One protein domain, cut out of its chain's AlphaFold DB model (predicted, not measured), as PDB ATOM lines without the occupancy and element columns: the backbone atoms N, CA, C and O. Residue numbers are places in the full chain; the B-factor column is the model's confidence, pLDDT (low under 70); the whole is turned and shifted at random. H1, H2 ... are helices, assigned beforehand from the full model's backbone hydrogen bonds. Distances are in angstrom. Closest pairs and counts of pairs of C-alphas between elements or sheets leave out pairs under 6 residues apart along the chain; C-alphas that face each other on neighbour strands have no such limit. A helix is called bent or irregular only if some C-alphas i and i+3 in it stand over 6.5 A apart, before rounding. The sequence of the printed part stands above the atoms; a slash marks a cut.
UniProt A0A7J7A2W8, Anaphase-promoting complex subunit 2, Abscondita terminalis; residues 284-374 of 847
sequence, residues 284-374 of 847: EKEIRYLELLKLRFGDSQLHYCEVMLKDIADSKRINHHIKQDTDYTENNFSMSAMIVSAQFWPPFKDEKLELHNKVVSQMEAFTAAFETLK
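This is residues 284 to 374 of the 847 residues of the protein "Anaphase-promoting complex subunit 2" of Abscondita terminalis (UniProt A0A7J7A2W8). A long helix, H2, makes most of the length, with H1 folded back beside its first part as a helical hairpin and H3 set crosswise near its last residue. Between H2 and H3 a long link with no named element, residues 323 to 356, first turns back along H2 and then swings out in a wide open loop, of which residues 347 to 356 stick out. The printed part has 91 residues with three named helices, in the order H1, H2, H3, and no named strand; the class is all helix. The whole is loose, with a radius of gyration of the C-alphas of 16.8 A, and elongated, spanning 49 by 32 by 22 A.

H1 is residues 284 to 297, 19.9 A from first to last C-alpha, and begins with C-alpha 284 at (36.560, 6.916, 6.397). H2, residues 299 to 322, is the longest helix, 33.2 A from C-alpha 299 at (49.356, -3.067, 14.510) to C-alpha 322 at (37.561, -0.181, -16.422). It is irregular, with C-alphas 301 and 304 lying 7.0 A apart, and has a kink of 34 degrees near residue 306. H3 is residues 357 to 373, 24.5 A long, and ends with C-alpha 373 at (44.820, -3.592, -16.698).

H1 and H2 touch and form a helical hairpin. They run opposite ways at a shallow tilt of 17 degrees, where the line of H2 is a rough one. Their closest C-alphas, those of Lys 294 and Leu 302, are 6.8 A apart, and H2 touches H1 with residues 302 to 309 alone. H2 and H3 only just touch, with 3 pairs of C-alphas within 8 A. The closest C-alphas, those of Ile 322 and Ala 369, are 6.6 A apart; H2 takes part with residue 322 alone and H3 with residues 366 to 370 alone. The lines of H2 and H3 are about perpendicular, at 75 degrees. H1 and H3 are apart. In H1 every O i to N i+4 pair is within hydrogen-bond range; in H2 it is 18 of 20 and in H3 12 of 13.

The C-alphas of Arg 296 and Asn 357, the two farthest apart, are 49.4 A from each other. The link from H1 to H2, one residue, is tight, and that from H2 to H3, 34 residues, is long. Residues 347 to 357, of which 357 belongs to H3, stand free; the body without them spans 49 by 22 by 20 A. The printed part has no cut. Its mean pLDDT is 82.8, and residues 326 to 332 are under 70.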
ATOM      1  N   GLU A 284      35.915   6.002   5.442       81.75
ATOM      2  CA  GLU A 284      36.560   6.916   6.397       81.75
ATOM      3  C   GLU A 284      36.209   6.553   7.849       81.75
ATOM      4  O   GLU A 284      37.074   6.548   8.728       81.75
ATOM      5  N   LYS A 285      34.956   6.148   8.096       82.19
ATOM      6  CA  LYS A 285      34.495   5.710   9.422       82.19
ATOM      7  C   LYS A 285      35.185   4.438   9.895       82.19
ATOM      8  O   LYS A 285      35.642   4.388  11.035       82.19
ATOM      9  N   GLU A 286      35.276   3.430   9.028       84.38
ATOM     10  CA  GLU A 286      35.915   2.153   9.363       84.38
ATOM     11  C   GLU A 286      37.428   2.314   9.579       84.38
ATOM     12  O   GLU A 286      37.976   1.713  10.502       84.38
ATOM     13  N   ILE A 287      38.092   3.193   8.811       87.19
ATOM     14  CA  ILE A 287      39.503   3.559   9.036       87.19
ATOM     15  C   ILE A 287      39.685   4.162  10.437       87.19
ATOM     16  O   ILE A 287      40.538   3.693  11.187       87.19
ATOM     17  N   ARG A 288      38.842   5.122  10.845       84.44
ATOM     18  CA  ARG A 288      38.899   5.727  12.190       84.44
ATOM     19  C   ARG A 288      38.739   4.689  13.310       84.44
ATOM     20  O   ARG A 288      39.443   4.757  14.316       84.44
ATOM     21  N   TYR A 289      37.815   3.735  13.169       83.88
ATOM     22  CA  TYR A 289      37.655   2.664  14.164       83.88
ATOM     23  C   TYR A 289      38.864   1.724  14.199       83.88
ATOM     24  O   TYR A 289      39.302   1.330  15.281       83.88
ATOM     25  N   LEU A 290      39.445   1.412  13.039       85.69
ATOM     26  CA  LEU A 290      40.656   0.604  12.937       85.69
ATOM     27  C   LEU A 290      41.873   1.301  13.572       85.69
ATOM     28  O   LEU A 290      42.645   0.642  14.262       85.69
ATOM     29  N   GLU A 291      42.022   2.619  13.422       84.88
ATOM     30  CA  GLU A 291      43.064   3.412  14.096       84.88
ATOM     31  C   GLU A 291      42.919   3.384  15.628       84.88
ATOM     32  O   GLU A 291      43.894   3.137  16.339       84.88
ATOM     33  N   LEU A 292      41.697   3.542  16.155       83.00
ATOM     34  CA  LEU A 292      41.427   3.415  17.596       83.00
ATOM     35  C   LEU A 292      41.732   2.001  18.121       83.00
ATOM     36  O   LEU A 292      42.269   1.844  19.220       83.00
ATOM     37  N   LEU A 293      41.430   0.963  17.336       83.62
ATOM     38  CA  LEU A 293      41.770  -0.420  17.677       83.62
ATOM     39  C   LEU A 293      43.284  -0.674  17.608       83.62
ATOM     40  O   LEU A 293      43.801  -1.381  18.473       83.62
ATOM     41  N   LYS A 294      44.012  -0.067  16.659       85.00
ATOM     42  CA  LYS A 294      45.483  -0.144  16.566       85.00
ATOM     43  C   LYS A 294      46.165   0.396  17.821       85.00
ATOM     44  O   LYS A 294      47.019  -0.296  18.370       85.00
ATOM     45  N   LEU A 295      45.726   1.548  18.340       80.62
ATOM     46  CA  LEU A 295      46.239   2.113  19.600       80.62
ATOM     47  C   LEU A 295      46.066   1.158  20.797       80.62
ATOM     48  O   LEU A 295      46.926   1.090  21.670       80.62
ATOM     49  N   ARG A 296      44.964   0.397  20.837       73.19
ATOM     50  CA  ARG A 296      44.642  -0.516  21.947       73.19
ATOM     51  C   ARG A 296      45.292  -1.900  21.809       73.19
ATOM     52  O   ARG A 296      45.818  -2.425  22.791       73.19
ATOM     53  N   PHE A 297      45.239  -2.514  20.627       75.12
ATOM     54  CA  PHE A 297      45.638  -3.912  20.405       75.12
ATOM     55  C   PHE A 297      47.024  -4.082  19.765       75.12
ATOM     56  O   PHE A 297      47.632  -5.138  19.961       75.12
ATOM     57  N   GLY A 298      47.538  -3.058  19.075       77.00
ATOM     58  CA  GLY A 298      48.784  -3.083  18.306       77.00
ATOM     59  C   GLY A 298      48.587  -3.453  16.828       77.00
ATOM     60  O   GLY A 298      47.648  -4.157  16.455       77.00
ATOM     61  N   ASP A 299      49.505  -2.994  15.973       76.75
ATOM     62  CA  ASP A 299      49.356  -3.067  14.510       76.75
ATOM     63  C   ASP A 299      49.396  -4.490  13.931       76.75
ATOM     64  O   ASP A 299      48.680  -4.797  12.975       76.75
ATOM     65  N   SER A 300      50.223  -5.378  14.497       79.12
ATOM     66  CA  SER A 300      50.581  -6.652  13.850       79.12
ATOM     67  C   SER A 300      49.401  -7.599  13.615       79.12
ATOM     68  O   SER A 300      49.433  -8.362  12.653       79.12
ATOM     69  N   GLN A 301      48.388  -7.590  14.487       72.62
ATOM     70  CA  GLN A 301      47.223  -8.477  14.367       72.62
ATOM     71  C   GLN A 301      46.095  -7.839  13.533       72.62
ATOM     72  O   GLN A 301      45.326  -8.549  12.889       72.62
ATOM     73  N   LEU A 302      46.021  -6.503  13.484       84.44
ATOM     74  CA  LEU A 302      44.993  -5.752  12.747       84.44
ATOM     75  C   LEU A 302      45.341  -5.503  11.271       84.44
ATOM     76  O   LEU A 302      44.492  -5.029  10.513       84.44
ATOM     77  N   HIS A 303      46.552  -5.868  10.839       86.31
ATOM     78  CA  HIS A 303      47.004  -5.734   9.453       86.31
ATOM     79  C   HIS A 303      46.045  -6.378   8.429       86.31
ATOM     80  O   HIS A 303      45.824  -5.817   7.359       86.31
ATOM     81  N   TYR A 304      45.412  -7.508   8.768       87.25
ATOM     82  CA  TYR A 304      44.410  -8.152   7.911       87.25
ATOM     83  C   TYR A 304      43.229  -7.223   7.584       87.25
ATOM     84  O   TYR A 304      42.883  -7.051   6.416       87.25
ATOM     85  N   CYS A 305      42.663  -6.562   8.597       88.38
ATOM     86  CA  CYS A 305      41.539  -5.637   8.435       88.38
ATOM     87  C   CYS A 305      41.933  -4.366   7.659       88.38
ATOM     88  O   CYS A 305      41.139  -3.834   6.885       88.38
ATOM     89  N   GLU A 306      43.174  -3.901   7.816       88.81
ATOM     90  CA  GLU A 306      43.714  -2.766   7.058       88.81
ATOM     91  C   GLU A 306      43.837  -3.085   5.560       88.81
ATOM     92  O   GLU A 306      43.456  -2.268   4.717       88.81
ATOM     93  N   VAL A 307      44.302  -4.291   5.215       90.38
ATOM     94  CA  VAL A 307      44.356  -4.748   3.818       90.38
ATOM     95  C   VAL A 307      42.947  -4.881   3.226       90.38
ATOM     96  O   VAL A 307      42.739  -4.448   2.097       90.38
ATOM     97  N   MET A 308      41.957  -5.363   3.988       89.75
ATOM     98  CA  MET A 308      40.558  -5.436   3.528       89.75
ATOM     99  C   MET A 308      39.965  -4.058   3.179       89.75
ATOM    100  O   MET A 308      39.311  -3.909   2.145       89.75
ATOM    101  N   LEU A 309      40.214  -3.028   3.998       89.19
ATOM    102  CA  LEU A 309      39.768  -1.657   3.698       89.19
ATOM    103  C   LEU A 309      40.482  -1.080   2.466       89.19
ATOM    104  O   LEU A 309      39.860  -0.409   1.635       89.19
ATOM    105  N   LYS A 310      41.775  -1.382   2.312       89.44
ATOM    106  CA  LYS A 310      42.558  -0.984   1.139       89.44
ATOM    107  C   LYS A 310      42.067  -1.657  -0.145       89.44
ATOM    108  O   LYS A 310      41.941  -0.967  -1.155       89.44
ATOM    109  N   ASP A 311      41.745  -2.951  -0.106       90.62
ATOM    110  CA  ASP A 311      41.198  -3.699  -1.248       90.62
ATOM    111  C   ASP A 311      39.949  -3.014  -1.822       90.62
ATOM    112  O   ASP A 311      39.793  -2.922  -3.036       90.62
ATOM    113  N   ILE A 312      39.084  -2.456  -0.970       88.25
ATOM    114  CA  ILE A 312      37.854  -1.772  -1.400       88.25
ATOM    115  C   ILE A 312      38.142  -0.411  -2.026       88.25
ATOM    116  O   ILE A 312      37.524  -0.058  -3.035       88.25
ATOM    117  N   ALA A 313      39.089   0.351  -1.478       88.06
ATOM    118  CA  ALA A 313      39.542   1.594  -2.099       88.06
ATOM    119  C   ALA A 313      40.171   1.324  -3.482       88.06
ATOM    120  O   ALA A 313      39.832   1.993  -4.466       88.06
ATOM    121  N   ASP A 314      41.013   0.292  -3.583       88.69
ATOM    122  CA  ASP A 314      41.617  -0.153  -4.842       88.69
ATOM    123  C   ASP A 314      40.563  -0.718  -5.814       88.69
ATOM    124  O   ASP A 314      40.628  -0.436  -7.011       88.69
ATOM    125  N   SER A 315      39.542  -1.436  -5.338       89.25
ATOM    126  CA  SER A 315      38.431  -1.945  -6.156       89.25
ATOM    127  C   SER A 315      37.566  -0.816  -6.721       89.25
ATOM    128  O   SER A 315      37.297  -0.809  -7.924       89.25
ATOM    129  N   LYS A 316      37.198   0.191  -5.910       87.75
ATOM    130  CA  LYS A 316      36.504   1.405  -6.384       87.75
ATOM    131  C   LYS A 316      37.326   2.108  -7.478       87.75
ATOM    132  O   LYS A 316      36.773   2.503  -8.505       87.75
ATOM    133  N   ARG A 317      38.652   2.194  -7.310       89.00
ATOM    134  CA  ARG A 317      39.578   2.763  -8.306       89.00
ATOM    135  C   ARG A 317      39.671   1.933  -9.594       89.00
ATOM    136  O   ARG A 317      39.685   2.509 -10.678       89.00
ATOM    137  N   ILE A 318      39.735   0.606  -9.492       88.81
ATOM    138  CA  ILE A 318      39.807  -0.305 -10.646       88.81
ATOM    139  C   ILE A 318      38.504  -0.262 -11.450       88.81
ATOM    140  O   ILE A 318      38.560  -0.092 -12.664       88.81
ATOM    141  N   ASN A 319      37.343  -0.311 -10.788       88.69
ATOM    142  CA  ASN A 319      36.041  -0.169 -11.451       88.69
ATOM    143  C   ASN A 319      35.921   1.162 -12.206       88.69
ATOM    144  O   ASN A 319      35.397   1.192 -13.315       88.69
ATOM    145  N   HIS A 320      36.430   2.260 -11.635       87.88
ATOM    146  CA  HIS A 320      36.445   3.555 -12.315       87.88
ATOM    147  C   HIS A 320      37.338   3.550 -13.565       87.88
ATOM    148  O   HIS A 320      36.934   4.095 -14.587       87.88
ATOM    149  N   HIS A 321      38.506   2.899 -13.510       87.69
ATOM    150  CA  HIS A 321      39.386   2.746 -14.672       87.69
ATOM    151  C   HIS A 321      38.772   1.873 -15.773       87.69
ATOM    152  O   HIS A 321      38.787   2.286 -16.926       87.69
ATOM    153  N   ILE A 322      38.194   0.715 -15.435       85.69
ATOM    154  CA  ILE A 322      37.561  -0.181 -16.422       85.69
ATOM    155  C   ILE A 322      36.372   0.519 -17.102       85.69
ATOM    156  O   ILE A 322      36.229   0.445 -18.315       85.69
ATOM    157  N   LYS A 323      35.572   1.295 -16.355       82.88
ATOM    158  CA  LYS A 323      34.465   2.100 -16.910       82.88
ATOM    159  C   LYS A 323      34.901   3.333 -17.711       82.88
ATOM    160  O   LYS A 323      34.061   3.965 -18.344       82.88
ATOM    161  N   GLN A 324      36.178   3.709 -17.654       83.19
ATOM    162  CA  GLN A 324      36.764   4.755 -18.499       83.19
ATOM    163  C   GLN A 324      37.423   4.197 -19.763       83.19
ATOM    164  O   GLN A 324      37.730   4.979 -20.664       83.19
ATOM    165  N   ASP A 325      37.669   2.888 -19.823       79.38
ATOM    166  CA  ASP A 325      38.325   2.260 -20.960       79.38
ATOM    167  C   ASP A 325      37.365   2.173 -22.154       79.38
ATOM    168  O   ASP A 325      36.225   1.726 -22.028       79.38
ATOM    169  N   THR A 326      37.813   2.621 -23.326       64.06
ATOM    170  CA  THR A 326      36.990   2.650 -24.543       64.06
ATOM    171  C   THR A 326      36.782   1.272 -25.158       64.06
ATOM    172  O   THR A 326      35.837   1.095 -25.926       64.06
ATOM    173  N   ASP A 327      37.642   0.309 -24.823       65.12
ATOM    174  CA  ASP A 327      37.548  -1.065 -25.318       65.12
ATOM    175  C   ASP A 327      36.548  -1.907 -24.494       65.12
ATOM    176  O   ASP A 327      36.106  -2.972 -24.939       65.12
ATOM    177  N   TYR A 328      36.128  -1.420 -23.318       68.88
ATOM    178  CA  TYR A 328      35.110  -2.057 -22.485       68.88
ATOM    179  C   TYR A 328      33.698  -1.620 -22.905       68.88
ATOM    180  O   TYR A 328      33.272  -0.486 -22.691       68.88
ATOM    181  N   THR A 329      32.941  -2.548 -23.496       67.12
ATOM    182  CA  THR A 329      31.550  -2.327 -23.920       67.12
ATOM    183  C   THR A 329      30.578  -3.075 -23.008       67.12
ATOM    184  O   THR A 329      30.500  -4.303 -23.028       67.12
ATOM    185  N   GLU A 330      29.809  -2.326 -22.212       65.88
ATOM    186  CA  GLU A 330      28.710  -2.873 -21.404       65.88
ATOM    187  C   GLU A 330      27.582  -3.354 -22.336       65.88
ATOM    188  O   GLU A 330      26.817  -2.544 -22.868       65.88
ATOM    189  N   ASN A 331      27.455  -4.669 -22.564       57.53
ATOM    190  CA  ASN A 331      26.318  -5.184 -23.335       57.53
ATOM    191  C   ASN A 331      25.096  -5.293 -22.416       57.53
ATOM    192  O   ASN A 331      25.009  -6.185 -21.574       57.53
ATOM    193  N   ASN A 332      24.108  -4.434 -22.665       61.25
ATOM    194  CA  ASN A 332      22.757  -4.420 -22.083       61.25
ATOM    195  C   ASN A 332      22.622  -4.027 -20.599       61.25
ATOM    196  O   ASN A 332      21.558  -3.532 -20.243       61.25
ATOM    197  N   PHE A 333      23.629  -4.206 -19.740       74.38
ATOM    198  CA  PHE A 333      23.574  -3.759 -18.339       74.38
ATOM    199  C   PHE A 333      24.958  -3.394 -17.792       74.38
ATOM    200  O   PHE A 333      25.969  -3.983 -18.176       74.38
ATOM    201  N   SER A 334      24.997  -2.427 -16.872       76.62
ATOM    202  CA  SER A 334      26.241  -1.950 -16.271       76.62
ATOM    203  C   SER A 334      26.736  -2.881 -15.167       76.62
ATOM    204  O   SER A 334      26.023  -3.110 -14.188       76.62
ATOM    205  N   MET A 335      27.974  -3.358 -15.266       81.62
ATOM    206  CA  MET A 335      28.573  -4.264 -14.278       81.62
ATOM    207  C   MET A 335      29.469  -3.497 -13.297       81.62
ATOM    208  O   MET A 335      30.055  -2.465 -13.629       81.62
ATOM    209  N   SER A 336      29.578  -3.971 -12.056       84.31
ATOM    210  CA  SER A 336      30.500  -3.425 -11.054       84.31
ATOM    211  C   SER A 336      30.951  -4.547 -10.125       84.31
ATOM    212  O   SER A 336      30.123  -5.130  -9.431       84.31
ATOM    213  N   ALA A 337      32.247  -4.857 -10.100       86.12
ATOM    214  CA  ALA A 337      32.777  -5.978  -9.325       86.12
ATOM    215  C   ALA A 337      33.510  -5.488  -8.072       86.12
ATOM    216  O   ALA A 337      34.387  -4.628  -8.165       86.12
ATOM    217  N   MET A 338      33.207  -6.051  -6.899       86.12
ATOM    218  CA  MET A 338      34.069  -5.853  -5.731       86.12
ATOM    219  C   MET A 338      35.246  -6.831  -5.819       86.12
ATOM    220  O   MET A 338      35.051  -8.042  -5.889       86.12
ATOM    221  N   ILE A 339      36.468  -6.302  -5.867       88.88
ATOM    222  CA  ILE A 339      37.696  -7.084  -6.061       88.88
ATOM    223  C   ILE A 339      38.419  -7.154  -4.719       88.88
ATOM    224  O   ILE A 339      38.844  -6.127  -4.198       88.88
ATOM    225  N   VAL A 340      38.551  -8.363  -4.174       88.69
ATOM    226  CA  VAL A 340      39.057  -8.624  -2.816       88.69
ATOM    227  C   VAL A 340      40.215  -9.622  -2.830       88.69
ATOM    228  O   VAL A 340      40.304 -10.474  -3.718       88.69
ATOM    229  N   SER A 341      41.122  -9.533  -1.857       88.38
ATOM    230  CA  SER A 341      42.252 -10.457  -1.730       88.38
ATOM    231  C   SER A 341      41.880 -11.727  -0.947       88.38
ATOM    232  O   SER A 341      41.555 -11.697   0.235       88.38
ATOM    233  N   ALA A 342      41.984 -12.893  -1.590       83.00
ATOM    234  CA  ALA A 342      41.537 -14.164  -1.003       83.00
ATOM    235  C   ALA A 342      42.281 -14.606   0.279       83.00
ATOM    236  O   ALA A 342      41.798 -15.487   0.977       83.00
ATOM    237  N   GLN A 343      43.456 -14.037   0.577       83.94
ATOM    238  CA  GLN A 343      44.285 -14.435   1.726       83.94
ATOM    239  C   GLN A 343      44.037 -13.601   2.995       83.94
ATOM    240  O   GLN A 343      44.336 -14.071   4.091       83.94
ATOM    241  N   PHE A 344      43.542 -12.366   2.864       84.50
ATOM    242  CA  PHE A 344      43.354 -11.463   4.009       84.50
ATOM    243  C   PHE A 344      41.911 -11.446   4.524       84.50
ATOM    244  O   PHE A 344      41.679 -11.160   5.698       84.50
ATOM    245  N   TRP A 345      40.960 -11.792   3.659       87.31
ATOM    246  CA  TRP A 345      39.549 -11.941   3.992       87.31
ATOM    247  C   TRP A 345      39.272 -13.296   4.672       87.31
ATOM    248  O   TRP A 345      40.002 -14.259   4.426       87.31
ATOM    249  N   PRO A 346      38.227 -13.411   5.518       84.44
ATOM    250  CA  PRO A 346      37.753 -14.711   5.990       84.44
ATOM    251  C   PRO A 346      37.291 -15.591   4.814       84.44
ATOM    252  O   PRO A 346      36.866 -15.056   3.785       84.44
ATOM    253  N   PRO A 347      37.321 -16.928   4.946       79.81
ATOM    254  CA  PRO A 347      36.817 -17.811   3.904       79.81
ATOM    255  C   PRO A 347      35.307 -17.626   3.716       79.81
ATOM    256  O   PRO A 347      34.515 -17.707   4.658       79.81
ATOM    257  N   PHE A 348      34.916 -17.386   2.469       80.44
ATOM    258  CA  PHE A 348      33.521 -17.354   2.036       80.44
ATOM    259  C   PHE A 348      32.964 -18.779   1.934       80.44
ATOM    260  O   PHE A 348      33.711 -19.711   1.629       80.44
ATOM    261  N   LYS A 349      31.651 -18.949   2.126       73.06
ATOM    262  CA  LYS A 349      30.974 -20.213   1.791       73.06
ATOM    263  C   LYS A 349      31.168 -20.529   0.300       73.06
ATOM    264  O   LYS A 349      31.235 -19.620  -0.521       73.06
ATOM    265  N   ASP A 350      31.251 -21.807  -0.065       70.00
ATOM    266  CA  ASP A 350      31.423 -22.232  -1.463       70.00
ATOM    267  C   ASP A 350      30.147 -22.864  -2.032       70.00
ATOM    268  O   ASP A 350      29.999 -24.084  -2.122       70.00
ATOM    269  N   GLU A 351      29.217 -22.012  -2.471       72.81
ATOM    270  CA  GLU A 351      28.070 -22.442  -3.273       72.81
ATOM    271  C   GLU A 351      28.393 -22.418  -4.772       72.81
ATOM    272  O   GLU A 351      28.772 -21.384  -5.338       72.81
ATOM    273  N   LYS A 352      28.199 -23.568  -5.430       77.31
ATOM    274  CA  LYS A 352      28.274 -23.695  -6.890       77.31
ATOM    275  C   LYS A 352      26.973 -23.194  -7.505       77.31
ATOM    276  O   LYS A 352      25.936 -23.833  -7.365       77.31
ATOM    277  N   LEU A 353      27.063 -22.058  -8.188       81.12
ATOM    278  CA  LEU A 353      25.957 -21.412  -8.882       81.12
ATOM    279  C   LEU A 353      26.337 -21.185 -10.344       81.12
ATOM    280  O   LEU A 353      27.241 -20.392 -10.631       81.12
ATOM    281  N   GLU A 354      25.623 -21.839 -11.257       83.19
ATOM    282  CA  GLU A 354      25.681 -21.503 -12.680       83.19
ATOM    283  C   GLU A 354      24.736 -20.325 -12.949       83.19
ATOM    284  O   GLU A 354      23.528 -20.399 -12.719       83.19
ATOM    285  N   LEU A 355      25.323 -19.200 -13.367       83.44
ATOM    286  CA  LEU A 355      24.607 -17.970 -13.704       83.44
ATOM    287  C   LEU A 355      24.082 -18.029 -15.142       83.44
ATOM    288  O   LEU A 355      24.624 -18.732 -15.994       83.44
ATOM    289  N   HIS A 356      23.058 -17.224 -15.435       86.62
ATOM    290  CA  HIS A 356      22.513 -17.112 -16.789       86.62
ATOM    291  C   HIS A 356      23.581 -16.651 -17.796       86.62
ATOM    292  O   HIS A 356      24.354 -15.733 -17.516       86.62
ATOM    293  N   ASN A 357      23.582 -17.236 -18.999       84.19
ATOM    294  CA  ASN A 357      24.585 -16.998 -20.048       84.19
ATOM    295  C   ASN A 357      24.853 -15.506 -20.339       84.19
ATOM    296  O   ASN A 357      25.999 -15.126 -20.569       84.19
ATOM    297  N   LYS A 358      23.819 -14.646 -20.298       83.19
ATOM    298  CA  LYS A 358      23.956 -13.187 -20.503       83.19
ATOM    299  C   LYS A 358      24.891 -12.544 -19.464       83.19
ATOM    300  O   LYS A 358      25.628 -11.621 -19.800       83.19
ATOM    301  N   VAL A 359      24.863 -13.035 -18.222       85.69
ATOM    302  CA  VAL A 359      25.706 -12.566 -17.111       85.69
ATOM    303  C   VAL A 359      27.126 -13.102 -17.254       85.69
ATOM    304  O   VAL A 359      28.073 -12.325 -17.165       85.69
ATOM    305  N   VAL A 360      27.277 -14.387 -17.589       87.00
ATOM    306  CA  VAL A 360      28.590 -15.017 -17.822       87.00
ATOM    307  C   VAL A 360      29.382 -14.268 -18.900       87.00
ATOM    308  O   VAL A 360      30.522 -13.887 -18.651       87.00
ATOM    309  N   SER A 361      28.770 -13.930 -20.041       87.38
ATOM    310  CA  SER A 361      29.459 -13.172 -21.099       87.38
ATOM    311  C   SER A 361      29.880 -11.752 -20.683       87.38
ATOM    312  O   SER A 361      30.877 -11.242 -21.190       87.38
ATOM    313  N   GLN A 362      29.162 -11.091 -19.762       84.88
ATOM    314  CA  GLN A 362      29.617  -9.814 -19.188       84.88
ATOM    315  C   GLN A 362      30.761 -10.004 -18.186       84.88
ATOM    316  O   GLN A 362      31.703  -9.214 -18.174       84.88
ATOM    317  N   MET A 363      30.727 -11.068 -17.384       87.69
ATOM    318  CA  MET A 363      31.809 -11.400 -16.450       87.69
ATOM    319  C   MET A 363      33.101 -11.768 -17.188       87.69
ATOM    320  O   MET A 363      34.179 -11.359 -16.760       87.69
ATOM    321  N   GLU A 364      33.012 -12.466 -18.323       88.00
ATOM    322  CA  GLU A 364      34.145 -12.741 -19.218       88.00
ATOM    323  C   GLU A 364      34.724 -11.446 -19.811       88.00
ATOM    324  O   GLU A 364      35.933 -11.230 -19.730       88.00
ATOM    325  N   ALA A 365      33.878 -10.541 -20.320       87.38
ATOM    326  CA  ALA A 365      34.316  -9.240 -20.839       87.38
ATOM    327  C   ALA A 365      35.001  -8.375 -19.760       87.38
ATOM    328  O   ALA A 365      36.059  -7.793 -20.005       87.38
ATOM    329  N   PHE A 366      34.448  -8.341 -18.544       87.75
ATOM    330  CA  PHE A 366      35.063  -7.663 -17.400       87.75
ATOM    331  C   PHE A 366      36.385  -8.324 -16.977       87.75
ATOM    332  O   PHE A 366      37.339  -7.631 -16.631       87.75
ATOM    333  N   THR A 367      36.474  -9.657 -17.037       89.44
ATOM    334  CA  THR A 367      37.709 -10.393 -16.719       89.44
ATOM    335  C   THR A 367      38.808 -10.082 -17.738       89.44
ATOM    336  O   THR A 367      39.928  -9.784 -17.334       89.44
ATOM    337  N   ALA A 368      38.483 -10.021 -19.033       87.81
ATOM    338  CA  ALA A 368      39.427  -9.608 -20.073       87.81
ATOM    339  C   ALA A 368      39.930  -8.163 -19.870       87.81
ATOM    340  O   ALA A 368      41.134  -7.918 -19.931       87.81
ATOM    341  N   ALA A 369      39.036  -7.217 -19.552       85.94
ATOM    342  CA  ALA A 369      39.409  -5.829 -19.239       85.94
ATOM    343  C   ALA A 369      40.214  -5.692 -17.926       85.94
ATOM    344  O   ALA A 369      41.005  -4.764 -17.753       85.94
ATOM    345  N   PHE A 370      40.049  -6.624 -16.985       87.81
ATOM    346  CA  PHE A 370      40.890  -6.693 -15.791       87.81
ATOM    347  C   PHE A 370      42.283  -7.266 -16.095       87.81
ATOM    348  O   PHE A 370      43.276  -6.756 -15.575       87.81
ATOM    349  N   GLU A 371      42.377  -8.286 -16.952       89.69
ATOM    350  CA  GLU A 371      43.642  -8.901 -17.376       89.69
ATOM    351  C   GLU A 371      44.526  -7.935 -18.181       89.69
ATOM    352  O   GLU A 371      45.745  -7.927 -17.990       89.69
ATOM    353  N   THR A 372      43.939  -7.072 -19.023       87.19
ATOM    354  CA  THR A 372      44.681  -5.998 -19.714       87.19
ATOM    355  C   THR A 372      45.217  -4.951 -18.734       87.19
ATOM    356  O   THR A 372      46.361  -4.514 -18.869       87.19
ATOM    357  N   LEU A 373      44.433  -4.579 -17.712       85.81
ATOM    358  CA  LEU A 373      44.820  -3.592 -16.698       85.81
ATOM    359  C   LEU A 373      45.854  -4.130 -15.691       85.81
ATOM    360  O   LEU A 373      46.757  -3.398 -15.272       85.81
ATOM    361  N   LYS A 374      45.725  -5.391 -15.262       84.50
ATOM    362  CA  LYS A 374      46.617  -6.058 -14.298       84.50
ATOM    363  C   LYS A 374      47.079  -7.418 -14.821       84.50
ATOM    364  O   LYS A 374      46.678  -8.466 -14.316       84.50
TER     365      LYS A 374